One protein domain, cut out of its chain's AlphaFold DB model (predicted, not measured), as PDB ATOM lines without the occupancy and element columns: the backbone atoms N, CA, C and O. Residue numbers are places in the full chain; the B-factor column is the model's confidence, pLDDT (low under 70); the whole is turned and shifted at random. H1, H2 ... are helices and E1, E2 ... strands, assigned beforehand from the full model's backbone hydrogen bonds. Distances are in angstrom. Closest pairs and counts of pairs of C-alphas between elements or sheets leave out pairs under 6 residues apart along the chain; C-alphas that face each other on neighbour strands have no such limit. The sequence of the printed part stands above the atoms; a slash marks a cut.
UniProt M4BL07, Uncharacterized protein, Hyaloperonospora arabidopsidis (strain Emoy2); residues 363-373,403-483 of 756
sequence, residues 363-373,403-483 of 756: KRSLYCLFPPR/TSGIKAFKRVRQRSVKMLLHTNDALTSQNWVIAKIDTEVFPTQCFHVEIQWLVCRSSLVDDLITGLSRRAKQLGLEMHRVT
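What this domain is: This is residues 363 to 373 and 403 to 483 of the 756 residues of an uncharacterized protein of Hyaloperonospora arabidopsidis (strain Emoy2) (UniProt M4BL07). What is the shape? A strongly twisted sheet wall has helix H1 over one face, with loops reaching past its strands' ends. What makes it? The 92 printed residues hold E1 E2 E3 E4 H1 E5, mixed class; the antiparallel sheet runs E2 E3 E4 E1 E5. Only just loose, close to compact, its radius of gyration is 15.1 A over C-alphas, spans 50 by 25 by 21 A.

Where its parts are: Where are the strands? E1, residues 363 to 370, spans 23.4 A from C-alpha 363 at (-4.631, -12.308, 9.596); E2, 414 to 420, 19.6 A; E3, 432 to 438, 19.7 A; E4, 447 to 453, 19.9 A. What follows? H1, 458 to 473, spans 22.5 A; E5, 478 to 482, 12.4 A, ends at C-alpha 482 (-18.125, -13.554, 13.278).

How they stand to each other: Which N and O pairs lie within hydrogen-bond range? E2-E3: N 417 and O 435, 2.8 A; E3-E4: N 434 and O 452, 2.8 A; E4-E1: N 367 and O 449, 2.8 A; E1-E5: N 368 and O 480, 3.0 A; in H1, every O i to N i+4 pair. Where is H1? It is on the sheet, height 7.3 A, over E4, along the strands at 13 degrees on the local plane; its closest C-alphas to E5 are Ser 469 and Met 479, 6.1 A. Which arrangements appear? E2 E3 E4 form a meander, successive antiparallel neighbours; E4, H1, E5 form a split strand-helix-strand unit, E1 between its strands, crossover right-handed; H1 and sheet make two layers.

The domain as a whole: How large is it? The farthest C-alphas, Gly 405 and Asp 425, are 51.4 A apart. Where is it broken or uncertain? Residues 374 to 402 are cut out, C-alphas 373 and 403 being 11.3 A apart; the E2 to E3 link is long; residues 403 and 426 to 428 have pLDDT under 70.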
ATOM      1  N   LYS A 363      -3.267 -12.238  10.135       90.38
ATOM      2  CA  LYS A 363      -4.631 -12.308   9.596       90.38
ATOM      3  C   LYS A 363      -5.431 -13.334  10.390       90.38
ATOM      4  O   LYS A 363      -4.897 -14.374  10.772       90.38
ATOM      5  N   ARG A 364      -6.717 -13.065  10.617       90.12
ATOM      6  CA  ARG A 364      -7.618 -14.006  11.289       90.12
ATOM      7  C   ARG A 364      -9.037 -13.972  10.741       90.12
ATOM      8  O   ARG A 364      -9.466 -12.980  10.157       90.12
ATOM      9  N   SER A 365      -9.772 -15.052  10.973       90.81
ATOM     10  CA  SER A 365     -11.214 -15.133  10.755       90.81
ATOM     11  C   SER A 365     -11.829 -15.995  11.855       90.81
ATOM     12  O   SER A 365     -11.419 -17.144  12.033       90.81
ATOM     13  N   LEU A 366     -12.773 -15.430  12.615       90.81
ATOM     14  CA  LEU A 366     -13.523 -16.150  13.643       90.81
ATOM     15  C   LEU A 366     -14.808 -16.731  13.046       90.81
ATOM     16  O   LEU A 366     -15.503 -16.074  12.267       90.81
ATOM     17  N   TYR A 367     -15.138 -17.944  13.471       91.88
ATOM     18  CA  TYR A 367     -16.409 -18.603  13.224       91.88
ATOM     19  C   TYR A 367     -16.998 -19.116  14.534       91.88
ATOM     20  O   TYR A 367     -16.266 -19.593  15.404       91.88
ATOM     21  N   CYS A 368     -18.322 -19.072  14.630       91.44
ATOM     22  CA  CYS A 368     -19.085 -19.744  15.673       91.44
ATOM     23  C   CYS A 368     -19.865 -20.901  15.040       91.44
ATOM     24  O   CYS A 368     -20.530 -20.730  14.013       91.44
ATOM     25  N   LEU A 369     -19.763 -22.079  15.654       90.50
ATOM     26  CA  LEU A 369     -20.628 -23.226  15.400       90.50
ATOM     27  C   LEU A 369     -21.759 -23.202  16.430       90.50
ATOM     28  O   LEU A 369     -21.499 -23.254  17.636       90.50
ATOM     29  N   PHE A 370     -23.003 -23.100  15.970       87.56
ATOM     30  CA  PHE A 370     -24.159 -23.057  16.865       87.56
ATOM     31  C   PHE A 370     -24.629 -24.463  17.268       87.56
ATOM     32  O   PHE A 370     -24.672 -25.357  16.418       87.56
ATOM     33  N   PRO A 371     -25.043 -24.669  18.534       82.25
ATOM     34  CA  PRO A 371     -25.836 -25.838  18.893       82.25
ATOM     35  C   PRO A 371     -27.209 -25.772  18.192       82.25
ATOM     36  O   PRO A 371     -27.672 -24.671  17.861       82.25
ATOM     37  N   PRO A 372     -27.901 -26.909  17.989       75.81
ATOM     38  CA  PRO A 372     -29.257 -26.940  17.435       75.81
ATOM     39  C   PRO A 372     -30.252 -26.013  18.156       75.81
ATOM     40  O   PRO A 372     -29.992 -25.487  19.246       75.81
ATOM     41  N   ARG A 373     -31.411 -25.774  17.536       71.31
ATOM     42  CA  ARG A 373     -32.528 -25.090  18.208       71.31
ATOM     43  C   ARG A 373     -33.198 -26.061  19.188       71.31
ATOM     44  O   ARG A 373     -33.172 -27.269  18.981       71.31
ATOM     45  N   THR A 403     -30.669 -21.655  29.916       68.44
ATOM     46  CA  THR A 403     -30.465 -21.133  28.553       68.44
ATOM     47  C   THR A 403     -29.917 -19.706  28.525       68.44
ATOM     48  O   THR A 403     -29.271 -19.323  27.551       68.44
ATOM     49  N   SER A 404     -30.132 -18.926  29.591       74.94
ATOM     50  CA  SER A 404     -29.733 -17.520  29.700       74.94
ATOM     51  C   SER A 404     -29.057 -17.167  31.035       74.94
ATOM     52  O   SER A 404     -29.042 -17.943  32.000       74.94
ATOM     53  N   GLY A 405     -28.476 -15.964  31.091       73.25
ATOM     54  CA  GLY A 405     -27.840 -15.418  32.290       73.25
ATOM     55  C   GLY A 405     -26.566 -16.164  32.702       73.25
ATOM     56  O   GLY A 405     -26.027 -16.992  31.974       73.25
ATOM     57  N   ILE A 406     -26.053 -15.874  33.903       70.88
ATOM     58  CA  ILE A 406     -24.723 -16.333  34.365       70.88
ATOM     59  C   ILE A 406     -24.550 -17.865  34.304       70.88
ATOM     60  O   ILE A 406     -23.445 -18.337  34.057       70.88
ATOM     61  N   LYS A 407     -25.625 -18.641  34.505       74.81
ATOM     62  CA  LYS A 407     -25.582 -20.115  34.512       74.81
ATOM     63  C   LYS A 407     -25.491 -20.751  33.115       74.81
ATOM     64  O   LYS A 407     -25.134 -21.921  33.038       74.81
ATOM     65  N   ALA A 408     -25.799 -20.013  32.045       76.62
ATOM     66  CA  ALA A 408     -25.758 -20.519  30.669       76.62
ATOM     67  C   ALA A 408     -24.345 -20.560  30.064       76.62
ATOM     68  O   ALA A 408     -24.110 -21.283  29.095       76.62
ATOM     69  N   PHE A 409     -23.414 -19.792  30.641       82.50
ATOM     70  CA  PHE A 409     -22.032 -19.668  30.187       82.50
ATOM     71  C   PHE A 409     -21.091 -20.535  31.021       82.50
ATOM     72  O   PHE A 409     -21.063 -20.440  32.252       82.50
ATOM     73  N   LYS A 410     -20.200 -21.270  30.353       80.75
ATOM     74  CA  LYS A 410     -19.020 -21.871  30.979       80.75
ATOM     75  C   LYS A 410     -17.747 -21.270  30.385       80.75
ATOM     76  O   LYS A 410     -17.690 -20.856  29.229       80.75
ATOM     77  N   ARG A 411     -16.692 -21.197  31.203       80.62
ATOM     78  CA  ARG A 411     -15.353 -20.823  30.727       80.62
ATOM     79  C   ARG A 411     -14.742 -22.015  30.007       80.62
ATOM     80  O   ARG A 411     -14.238 -22.930  30.656       80.62
ATOM     81  N   VAL A 412     -14.819 -21.991  28.686       81.50
ATOM     82  CA  VAL A 412     -14.179 -22.979  27.820       81.50
ATOM     83  C   VAL A 412     -12.677 -22.685  27.748       81.50
ATOM     84  O   VAL A 412     -12.262 -21.528  27.831       81.50
ATOM     85  N   ARG A 413     -11.842 -23.723  27.635       85.00
ATOM     86  CA  ARG A 413     -10.435 -23.552  27.246       85.00
ATOM     87  C   ARG A 413     -10.335 -23.633  25.728       85.00
ATOM     88  O   ARG A 413     -11.150 -24.294  25.095       85.00
ATOM     89  N   GLN A 414      -9.303 -23.019  25.166       88.25
ATOM     90  CA  GLN A 414      -8.966 -23.151  23.752       88.25
ATOM     91  C   GLN A 414      -7.665 -23.930  23.590       88.25
ATOM     92  O   GLN A 414      -6.800 -23.898  24.469       88.25
ATOM     93  N   ARG A 415      -7.531 -24.632  22.464       90.06
ATOM     94  CA  ARG A 415      -6.276 -25.240  22.010       90.06
ATOM     95  C   ARG A 415      -5.874 -24.648  20.660       90.06
ATOM     96  O   ARG A 415      -6.707 -24.566  19.758       90.06
ATOM     97  N   SER A 416      -4.602 -24.294  20.517       90.56
ATOM     98  CA  SER A 416      -3.974 -23.996  19.226       90.56
ATOM     99  C   SER A 416      -3.693 -25.313  18.482       90.56
ATOM    100  O   SER A 416      -3.207 -26.271  19.081       90.56
ATOM    101  N   VAL A 417      -3.993 -25.384  17.182       89.88
ATOM    102  CA  VAL A 417      -3.606 -26.496  16.293       89.88
ATOM    103  C   VAL A 417      -2.963 -25.924  15.033       89.88
ATOM    104  O   VAL A 417      -3.647 -25.310  14.211       89.88
ATOM    105  N   LYS A 418      -1.654 -26.131  14.869       88.00
ATOM    106  CA  LYS A 418      -0.913 -25.742  13.662       88.00
ATOM    107  C   LYS A 418      -1.193 -26.745  12.538       88.00
ATOM    108  O   LYS A 418      -1.155 -27.953  12.758       88.00
ATOM    109  N   MET A 419      -1.507 -26.256  11.342       88.69
ATOM    110  CA  MET A 419      -1.862 -27.071  10.176       88.69
ATOM    111  C   MET A 419      -1.085 -26.599   8.945       88.69
ATOM    112  O   MET A 419      -1.164 -25.429   8.565       88.69
ATOM    113  N   LEU A 420      -0.355 -27.521   8.314       87.31
ATOM    114  CA  LEU A 420       0.418 -27.267   7.099       87.31
ATOM    115  C   LEU A 420      -0.452 -27.506   5.853       87.31
ATOM    116  O   LEU A 420      -0.857 -28.634   5.558       87.31
ATOM    117  N   LEU A 421      -0.731 -26.435   5.118       87.81
ATOM    118  CA  LEU A 421      -1.435 -26.452   3.841       87.81
ATOM    119  C   LEU A 421      -0.416 -26.622   2.705       87.81
ATOM    120  O   LEU A 421       0.694 -26.100   2.758       87.81
ATOM    121  N   HIS A 422      -0.787 -27.370   1.670       83.00
ATOM    122  CA  HIS A 422       0.129 -27.765   0.599       83.00
ATOM    123  C   HIS A 422      -0.362 -27.259  -0.759       83.00
ATOM    124  O   HIS A 422      -1.564 -27.195  -1.004       83.00
ATOM    125  N   THR A 423       0.571 -26.936  -1.661       81.56
ATOM    126  CA  THR A 423       0.259 -26.525  -3.041       81.56
ATOM    127  C   THR A 423       1.119 -27.268  -4.045       81.56
ATOM    128  O   THR A 423       2.340 -27.285  -3.894       81.56
ATOM    129  N   ASN A 424       0.496 -27.788  -5.104       77.62
ATOM    130  CA  ASN A 424       1.191 -28.484  -6.191       77.62
ATOM    131  C   ASN A 424       2.224 -27.580  -6.888       77.62
ATOM    132  O   ASN A 424       3.319 -28.030  -7.212       77.62
ATOM    133  N   ASP A 425       1.897 -26.297  -7.058       76.00
ATOM    134  CA  ASP A 425       2.700 -25.340  -7.832       76.00
ATOM    135  C   ASP A 425       3.973 -24.869  -7.106       76.00
ATOM    136  O   ASP A 425       4.871 -24.299  -7.723       76.00
ATOM    137  N   ALA A 426       4.053 -25.069  -5.786       68.19
ATOM    138  CA  ALA A 426       5.137 -24.554  -4.952       68.19
ATOM    139  C   ALA A 426       5.369 -25.437  -3.713       68.19
ATOM    140  O   ALA A 426       5.183 -25.010  -2.573       68.19
ATOM    141  N   LEU A 427       5.785 -26.682  -3.957       64.50
ATOM    142  CA  LEU A 427       5.976 -27.736  -2.947       64.50
ATOM    143  C   LEU A 427       7.033 -27.434  -1.863       64.50
ATOM    144  O   LEU A 427       7.035 -28.117  -0.841       64.50
ATOM    145  N   THR A 428       7.928 -26.456  -2.056       65.31
ATOM    146  CA  THR A 428       8.862 -26.006  -1.000       65.31
ATOM    147  C   THR A 428       8.299 -24.860  -0.160       65.31
ATOM    148  O   THR A 428       8.659 -24.727   1.005       65.31
ATOM    149  N   SER A 429       7.382 -24.056  -0.715       72.88
ATOM    150  CA  SER A 429       6.875 -22.866  -0.031       72.88
ATOM    151  C   SER A 429       6.005 -23.238   1.164       72.88
ATOM    152  O   SER A 429       4.981 -23.914   1.020       72.88
ATOM    153  N   GLN A 430       6.382 -22.746   2.342       80.50
ATOM    154  CA  GLN A 430       5.567 -22.906   3.535       80.50
ATOM    155  C   GLN A 430       4.234 -22.181   3.395       80.50
ATOM    156  O   GLN A 430       4.172 -21.030   2.971       80.50
ATOM    157  N   ASN A 431       3.163 -22.872   3.771       87.56
ATOM    158  CA  ASN A 431       1.826 -22.313   3.864       87.56
ATOM    159  C   ASN A 431       1.162 -22.937   5.092       87.56
ATOM    160  O   ASN A 431       0.705 -24.071   5.024       87.56
ATOM    161  N   TRP A 432       1.118 -22.245   6.226       88.44
ATOM    162  CA  TRP A 432       0.550 -22.798   7.458       88.44
ATOM    163  C   TRP A 432      -0.443 -21.851   8.128       88.44
ATOM    164  O   TRP A 432      -0.393 -20.629   7.984       88.44
ATOM    165  N   VAL A 433      -1.370 -22.455   8.867       92.50
ATOM    166  CA  VAL A 433      -2.394 -21.767   9.658       92.50
ATOM    167  C   VAL A 433      -2.413 -22.339  11.071       92.50
ATOM    168  O   VAL A 433      -2.043 -23.495  11.281       92.50
ATOM    169  N   ILE A 434      -2.864 -21.553  12.041       91.88
ATOM    170  CA  ILE A 434      -3.137 -22.001  13.407       91.88
ATOM    171  C   ILE A 434      -4.642 -21.879  13.620       91.88
ATOM    172  O   ILE A 434      -5.191 -20.781  13.570       91.88
ATOM    173  N   ALA A 435      -5.321 -23.000  13.845       93.06
ATOM    174  CA  ALA A 435      -6.710 -22.997  14.283       93.06
ATOM    175  C   ALA A 435      -6.749 -23.016  15.814       93.06
ATOM    176  O   ALA A 435      -6.349 -24.009  16.426       93.06
ATOM    177  N   LYS A 436      -7.235 -21.937  16.431       92.19
ATOM    178  CA  LYS A 436      -7.627 -21.936  17.841       92.19
ATOM    179  C   LYS A 436      -9.077 -22.392  17.921       92.19
ATOM    180  O   LYS A 436      -9.959 -21.772  17.330       92.19
ATOM    181  N   ILE A 437      -9.302 -23.509  18.603       92.94
ATOM    182  CA  ILE A 437     -10.634 -24.090  18.785       92.94
ATOM    183  C   ILE A 437     -10.898 -24.371  20.256       92.94
ATOM    184  O   ILE A 437      -9.973 -24.694  21.009       92.94
ATOM    185  N   ASP A 438     -12.158 -24.276  20.653       91.06
ATOM    186  CA  ASP A 438     -12.601 -24.636  21.996       91.06
ATOM    187  C   ASP A 438     -12.358 -26.132  22.302       91.06
ATOM    188  O   ASP A 438     -12.350 -26.989  21.412       91.06
ATOM    189  N   THR A 439     -12.122 -26.471  23.572       87.94
ATOM    190  CA  THR A 439     -11.836 -27.854  24.008       87.94
ATOM    191  C   THR A 439     -13.066 -28.639  24.456       87.94
ATOM    192  O   THR A 439     -12.989 -29.859  24.573       87.94
ATOM    193  N   GLU A 440     -14.173 -27.960  24.753       84.31
ATOM    194  CA  GLU A 440     -15.421 -28.550  25.249       84.31
ATOM    195  C   GLU A 440     -16.597 -27.952  24.462       84.31
ATOM    196  O   GLU A 440     -16.593 -26.760  24.161       84.31
ATOM    197  N   VAL A 441     -17.593 -28.772  24.116       81.94
ATOM    198  CA  VAL A 441     -18.817 -28.351  23.408       81.94
ATOM    199  C   VAL A 441     -19.955 -28.235  24.422       81.94
ATOM    200  O   VAL A 441     -20.069 -29.087  25.304       81.94
ATOM    201  N   PHE A 442     -20.816 -27.222  24.285       78.56
ATOM    202  CA  PHE A 442     -21.962 -27.004  25.171       78.56
ATOM    203  C   PHE A 442     -23.286 -26.915  24.401       78.56
ATOM    204  O   PHE A 442     -23.298 -26.469  23.256       78.56
ATOM    205  N   PRO A 443     -24.413 -27.310  25.023       77.25
ATOM    206  CA  PRO A 443     -25.729 -27.252  24.387       77.25
ATOM    207  C   PRO A 443     -26.319 -25.830  24.332       77.25
ATOM    208  O   PRO A 443     -27.196 -25.557  23.520       77.25
ATOM    209  N   THR A 444     -25.854 -24.921  25.196       79.56
ATOM    210  CA  THR A 444     -26.379 -23.551  25.366       79.56
ATOM    211  C   THR A 444     -25.510 -22.464  24.736       79.56
ATOM    212  O   THR A 444     -25.989 -21.352  24.509       79.56
ATOM    213  N   GLN A 445     -24.240 -22.772  24.477       87.00
ATOM    214  CA  GLN A 445     -23.185 -21.816  24.153       87.00
ATOM    215  C   GLN A 445     -22.502 -22.229  22.843       87.00
ATOM    216  O   GLN A 445     -22.227 -23.414  22.648       87.00
ATOM    217  N   CYS A 446     -22.244 -21.283  21.937       89.69
ATOM    218  CA  CYS A 446     -21.616 -21.601  20.653       89.69
ATOM    219  C   CYS A 446     -20.141 -22.003  20.809       89.69
ATOM    220  O   CYS A 446     -19.446 -21.554  21.718       89.69
ATOM    221  N   PHE A 447     -19.668 -22.846  19.892       90.75
ATOM    222  CA  PHE A 447     -18.295 -23.351  19.863       90.75
ATOM    223  C   PHE A 447     -17.444 -22.520  18.896       90.75
ATOM    224  O   PHE A 447     -17.820 -22.333  17.733       90.75
ATOM    225  N   HIS A 448     -16.291 -22.035  19.354       91.62
ATOM    226  CA  HIS A 448     -15.464 -21.085  18.611       91.62
ATOM    227  C   HIS A 448     -14.395 -21.776  17.758       91.62
ATOM    228  O   HIS A 448     -13.729 -22.721  18.186       91.62
ATOM    229  N   VAL A 449     -14.207 -21.253  16.544       92.69
ATOM    230  CA  VAL A 449     -13.143 -21.635  15.607       92.69
ATOM    231  C   VAL A 449     -12.505 -20.362  15.049       92.69
ATOM    232  O   VAL A 449     -13.030 -19.746  14.122       92.69
ATOM    233  N   GLU A 450     -11.366 -19.954  15.603       92.81
ATOM    234  CA  GLU A 450     -10.551 -18.860  15.069       92.81
ATOM    235  C   GLU A 450      -9.436 -19.441  14.190       92.81
ATOM    236  O   GLU A 450      -8.555 -20.157  14.666       92.81
ATOM    237  N   ILE A 451      -9.455 -19.126  12.896       93.88
ATOM    238  CA  ILE A 451      -8.379 -19.488  11.966       93.88
ATOM    239  C   ILE A 451      -7.439 -18.291  11.865       93.88
ATOM    240  O   ILE A 451      -7.852 -17.219  11.423       93.88
ATOM    241  N   GLN A 452      -6.186 -18.472  12.275       93.31
ATOM    242  CA  GLN A 452      -5.131 -17.459  12.296       93.31
ATOM    243  C   GLN A 452      -4.041 -17.818  11.272       93.31
ATOM    244  O   GLN A 452      -3.638 -18.978  11.174       93.31
ATOM    245  N   TRP A 453      -3.547 -16.852  10.494       92.31
ATOM    246  CA  TRP A 453      -2.496 -17.089   9.500       92.31
ATOM    247  C   TRP A 453      -1.597 -15.878   9.251       92.31
ATOM    248  O   TRP A 453      -1.976 -14.719   9.437       92.31
ATOM    249  N   LEU A 454      -0.378 -16.176   8.806       89.00
ATOM    250  CA  LEU A 454       0.690 -15.209   8.566       89.00
ATOM    251  C   LEU A 454       1.467 -15.628   7.310       89.00
ATOM    252  O   LEU A 454       1.355 -14.981   6.269       89.00
ATOM    253  N   VAL A 455       2.146 -16.775   7.394       86.94
ATOM    254  CA  VAL A 455       2.901 -17.427   6.313       86.94
ATOM    255  C   VAL A 455       1.956 -18.343   5.521       86.94
ATOM    256  O   VAL A 455       1.989 -19.565   5.662       86.94
ATOM    257  N   CYS A 456       1.011 -17.771   4.763       89.19
ATOM    258  CA  CYS A 456       0.061 -18.555   3.959       89.19
ATOM    259  C   CYS A 456      -0.594 -17.754   2.817       89.19
ATOM    260  O   CYS A 456      -1.091 -16.639   3.027       89.19
ATOM    261  N   ARG A 457      -0.687 -18.347   1.616       88.44
ATOM    262  CA  ARG A 457      -1.520 -17.815   0.519       88.44
ATOM    263  C   ARG A 457      -2.994 -17.850   0.916       88.44
ATOM    264  O   ARG A 457      -3.519 -18.898   1.274       88.44
ATOM    265  N   SER A 458      -3.676 -16.709   0.805       88.50
ATOM    266  CA  SER A 458      -5.044 -16.563   1.328       88.50
ATOM    267  C   SER A 458      -6.053 -17.504   0.652       88.50
ATOM    268  O   SER A 458      -6.868 -18.073   1.363       88.50
ATOM    269  N   SER A 459      -5.886 -17.822  -0.637       90.81
ATOM    270  CA  SER A 459      -6.725 -18.806  -1.342       90.81
ATOM    271  C   SER A 459      -6.755 -20.190  -0.683       90.81
ATOM    272  O   SER A 459      -7.783 -20.847  -0.704       90.81
ATOM    273  N   LEU A 460      -5.659 -20.627  -0.049       92.44
ATOM    274  CA  LEU A 460      -5.601 -21.917   0.656       92.44
ATOM    275  C   LEU A 460      -6.378 -21.879   1.974       92.44
ATOM    276  O   LEU A 460      -6.907 -22.892   2.427       92.44
ATOM    277  N   VAL A 461      -6.439 -20.697   2.588       93.75
ATOM    278  CA  VAL A 461      -7.256 -20.436   3.773       93.75
ATOM    279  C   VAL A 461      -8.730 -20.381   3.369       93.75
ATOM    280  O   VAL A 461      -9.558 -20.964   4.060       93.75
ATOM    281  N   ASP A 462      -9.050 -19.778   2.222       93.31
ATOM    282  CA  ASP A 462     -10.401 -19.752   1.649       93.31
ATOM    283  C   ASP A 462     -10.883 -21.167   1.258       93.31
ATOM    284  O   ASP A 462     -12.011 -21.549   1.587       93.31
ATOM    285  N   ASP A 463     -10.019 -21.992   0.652       93.50
ATOM    286  CA  ASP A 463     -10.270 -23.414   0.367       93.50
ATOM    287  C   ASP A 463     -10.509 -24.217   1.662       93.50
ATOM    288  O   ASP A 463     -11.458 -25.003   1.751       93.50
ATOM    289  N   LEU A 464      -9.687 -23.992   2.697       93.81
ATOM    290  CA  LEU A 464      -9.840 -24.613   4.018       93.81
ATOM    291  C   LEU A 464     -11.165 -24.211   4.685       93.81
ATOM    292  O   LEU A 464     -11.901 -25.081   5.149       93.81
ATOM    293  N   ILE A 465     -11.489 -22.915   4.708       93.94
ATOM    294  CA  ILE A 465     -12.745 -22.366   5.244       93.94
ATOM    295  C   ILE A 465     -13.947 -22.970   4.508       93.94
ATOM    296  O   ILE A 465     -14.901 -23.417   5.144       93.94
ATOM    297  N   THR A 466     -13.885 -23.043   3.177       93.62
ATOM    298  CA  THR A 466     -14.937 -23.635   2.339       93.62
ATOM    299  C   THR A 466     -15.096 -25.132   2.624       93.62
ATOM    300  O   THR A 466     -16.217 -25.630   2.752       93.62
ATOM    301  N   GLY A 467     -13.986 -25.853   2.802       93.38
ATOM    302  CA  GLY A 467     -13.977 -27.258   3.208       93.38
ATOM    303  C   GLY A 467     -14.586 -27.492   4.595       93.38
ATOM    304  O   GLY A 467     -15.384 -28.418   4.759       93.38
ATOM    305  N   LEU A 468     -14.259 -26.636   5.570       91.94
ATOM    306  CA  LEU A 468     -14.811 -26.668   6.928       91.94
ATOM    307  C   LEU A 468     -16.311 -26.357   6.935       91.94
ATOM    308  O   LEU A 468     -17.077 -27.139   7.487       91.94
ATOM    309  N   SER A 469     -16.744 -25.290   6.257       91.12
ATOM    310  CA  SER A 469     -18.158 -24.904   6.147       91.12
ATOM    311  C   SER A 469     -19.000 -25.992   5.473       91.12
ATOM    312  O   SER A 469     -20.044 -26.390   5.998       91.12
ATOM    313  N   ARG A 470     -18.508 -26.579   4.369       90.38
ATOM    314  CA  ARG A 470     -19.165 -27.723   3.716       90.38
ATOM    315  C   ARG A 470     -19.286 -28.921   4.661       90.38
ATOM    316  O   ARG A 470     -20.335 -29.561   4.684       90.38
ATOM    317  N   ARG A 471     -18.242 -29.220   5.444       89.19
ATOM    318  CA  ARG A 471     -18.245 -30.343   6.394       89.19
ATOM    319  C   ARG A 471     -19.139 -30.084   7.609       89.19
ATOM    320  O   ARG A 471     -19.793 -31.015   8.059       89.19
ATOM    321  N   ALA A 472     -19.210 -28.850   8.107       86.69
ATOM    322  CA  ALA A 472     -20.150 -28.456   9.154       86.69
ATOM    323  C   ALA A 472     -21.597 -28.684   8.692       86.69
ATOM    324  O   ALA A 472     -22.345 -29.397   9.360       86.69
ATOM    325  N   LYS A 473     -21.948 -28.218   7.482       84.81
ATOM    326  CA  LYS A 473     -23.273 -28.456   6.894       84.81
ATOM    327  C   LYS A 473     -23.586 -29.949   6.708       84.81
ATOM    328  O   LYS A 473     -24.699 -30.365   7.003       84.81
ATOM    329  N   GLN A 474     -22.611 -30.764   6.294       83.50
ATOM    330  CA  GLN A 474     -22.750 -32.232   6.201       83.50
ATOM    331  C   GLN A 474     -22.952 -32.940   7.555       83.50
ATOM    332  O   GLN A 474     -23.313 -34.110   7.570       83.50
ATOM    333  N   LEU A 475     -22.710 -32.257   8.678       81.62
ATOM    334  CA  LEU A 475     -22.935 -32.763  10.036       81.62
ATOM    335  C   LEU A 475     -24.153 -32.106  10.716       81.62
ATOM    336  O   LEU A 475     -24.350 -32.301  11.913       81.62
ATOM    337  N   GLY A 476     -24.949 -31.320   9.978       78.44
ATOM    338  CA  GLY A 476     -26.094 -30.576  10.518       78.44
ATOM    339  C   GLY A 476     -25.722 -29.349  11.363       78.44
ATOM    340  O   GLY A 476     -26.549 -28.875  12.135       78.44
ATOM    341  N   LEU A 477     -24.487 -28.841  11.252       82.56
ATOM    342  CA  LEU A 477     -23.980 -27.729  12.062       82.56
ATOM    343  C   LEU A 477     -24.014 -26.395  11.299       82.56
ATOM    344  O   LEU A 477     -23.453 -26.272  10.206       82.56
ATOM    345  N   GLU A 478     -24.604 -25.371  11.915       84.94
ATOM    346  CA  GLU A 478     -24.590 -23.989  11.422       84.94
ATOM    347  C   GLU A 478     -23.242 -23.317  11.745       84.94
ATOM    348  O   GLU A 478     -22.944 -23.039  12.907       84.94
ATOM    349  N   MET A 479     -22.427 -23.042  10.717       89.00
ATOM    350  CA  MET A 479     -21.126 -22.363  10.833       89.00
ATOM    351  C   MET A 479     -21.208 -20.934  10.292       89.00
ATOM    352  O   MET A 479     -21.190 -20.733   9.076       89.00
ATOM    353  N   HIS A 480     -21.239 -19.941  11.181       87.75
ATOM    354  CA  HIS A 480     -21.330 -18.525  10.808       87.75
ATOM    355  C   HIS A 480     -20.018 -17.783  11.069       87.75
ATOM    356  O   HIS A 480     -19.335 -18.031  12.062       87.75
ATOM    357  N   ARG A 481     -19.654 -16.859  10.167       88.38
ATOM    358  CA  ARG A 481     -18.487 -15.980  10.333       88.38
ATOM    359  C   ARG A 481     -18.830 -14.842  11.289       88.38
ATOM    360  O   ARG A 481     -19.845 -14.176  11.112       88.38
ATOM    361  N   VAL A 482     -17.953 -14.583  12.249       86.31
ATOM    362  CA  VAL A 482     -18.125 -13.554  13.278       86.31
ATOM    363  C   VAL A 482     -17.126 -12.411  13.078       86.31
ATOM    364  O   VAL A 482     -15.987 -12.615  12.656       86.31
ATOM    365  N   THR A 483     -17.579 -11.185  13.349       82.62
ATOM    366  CA  THR A 483     -16.754  -9.967  13.258       82.62
ATOM    367  C   THR A 483     -15.793  -9.825  14.439       82.62
ATOM    368  O   THR A 483     -15.926 -10.503  15.454       82.62
TER     369      THR A 483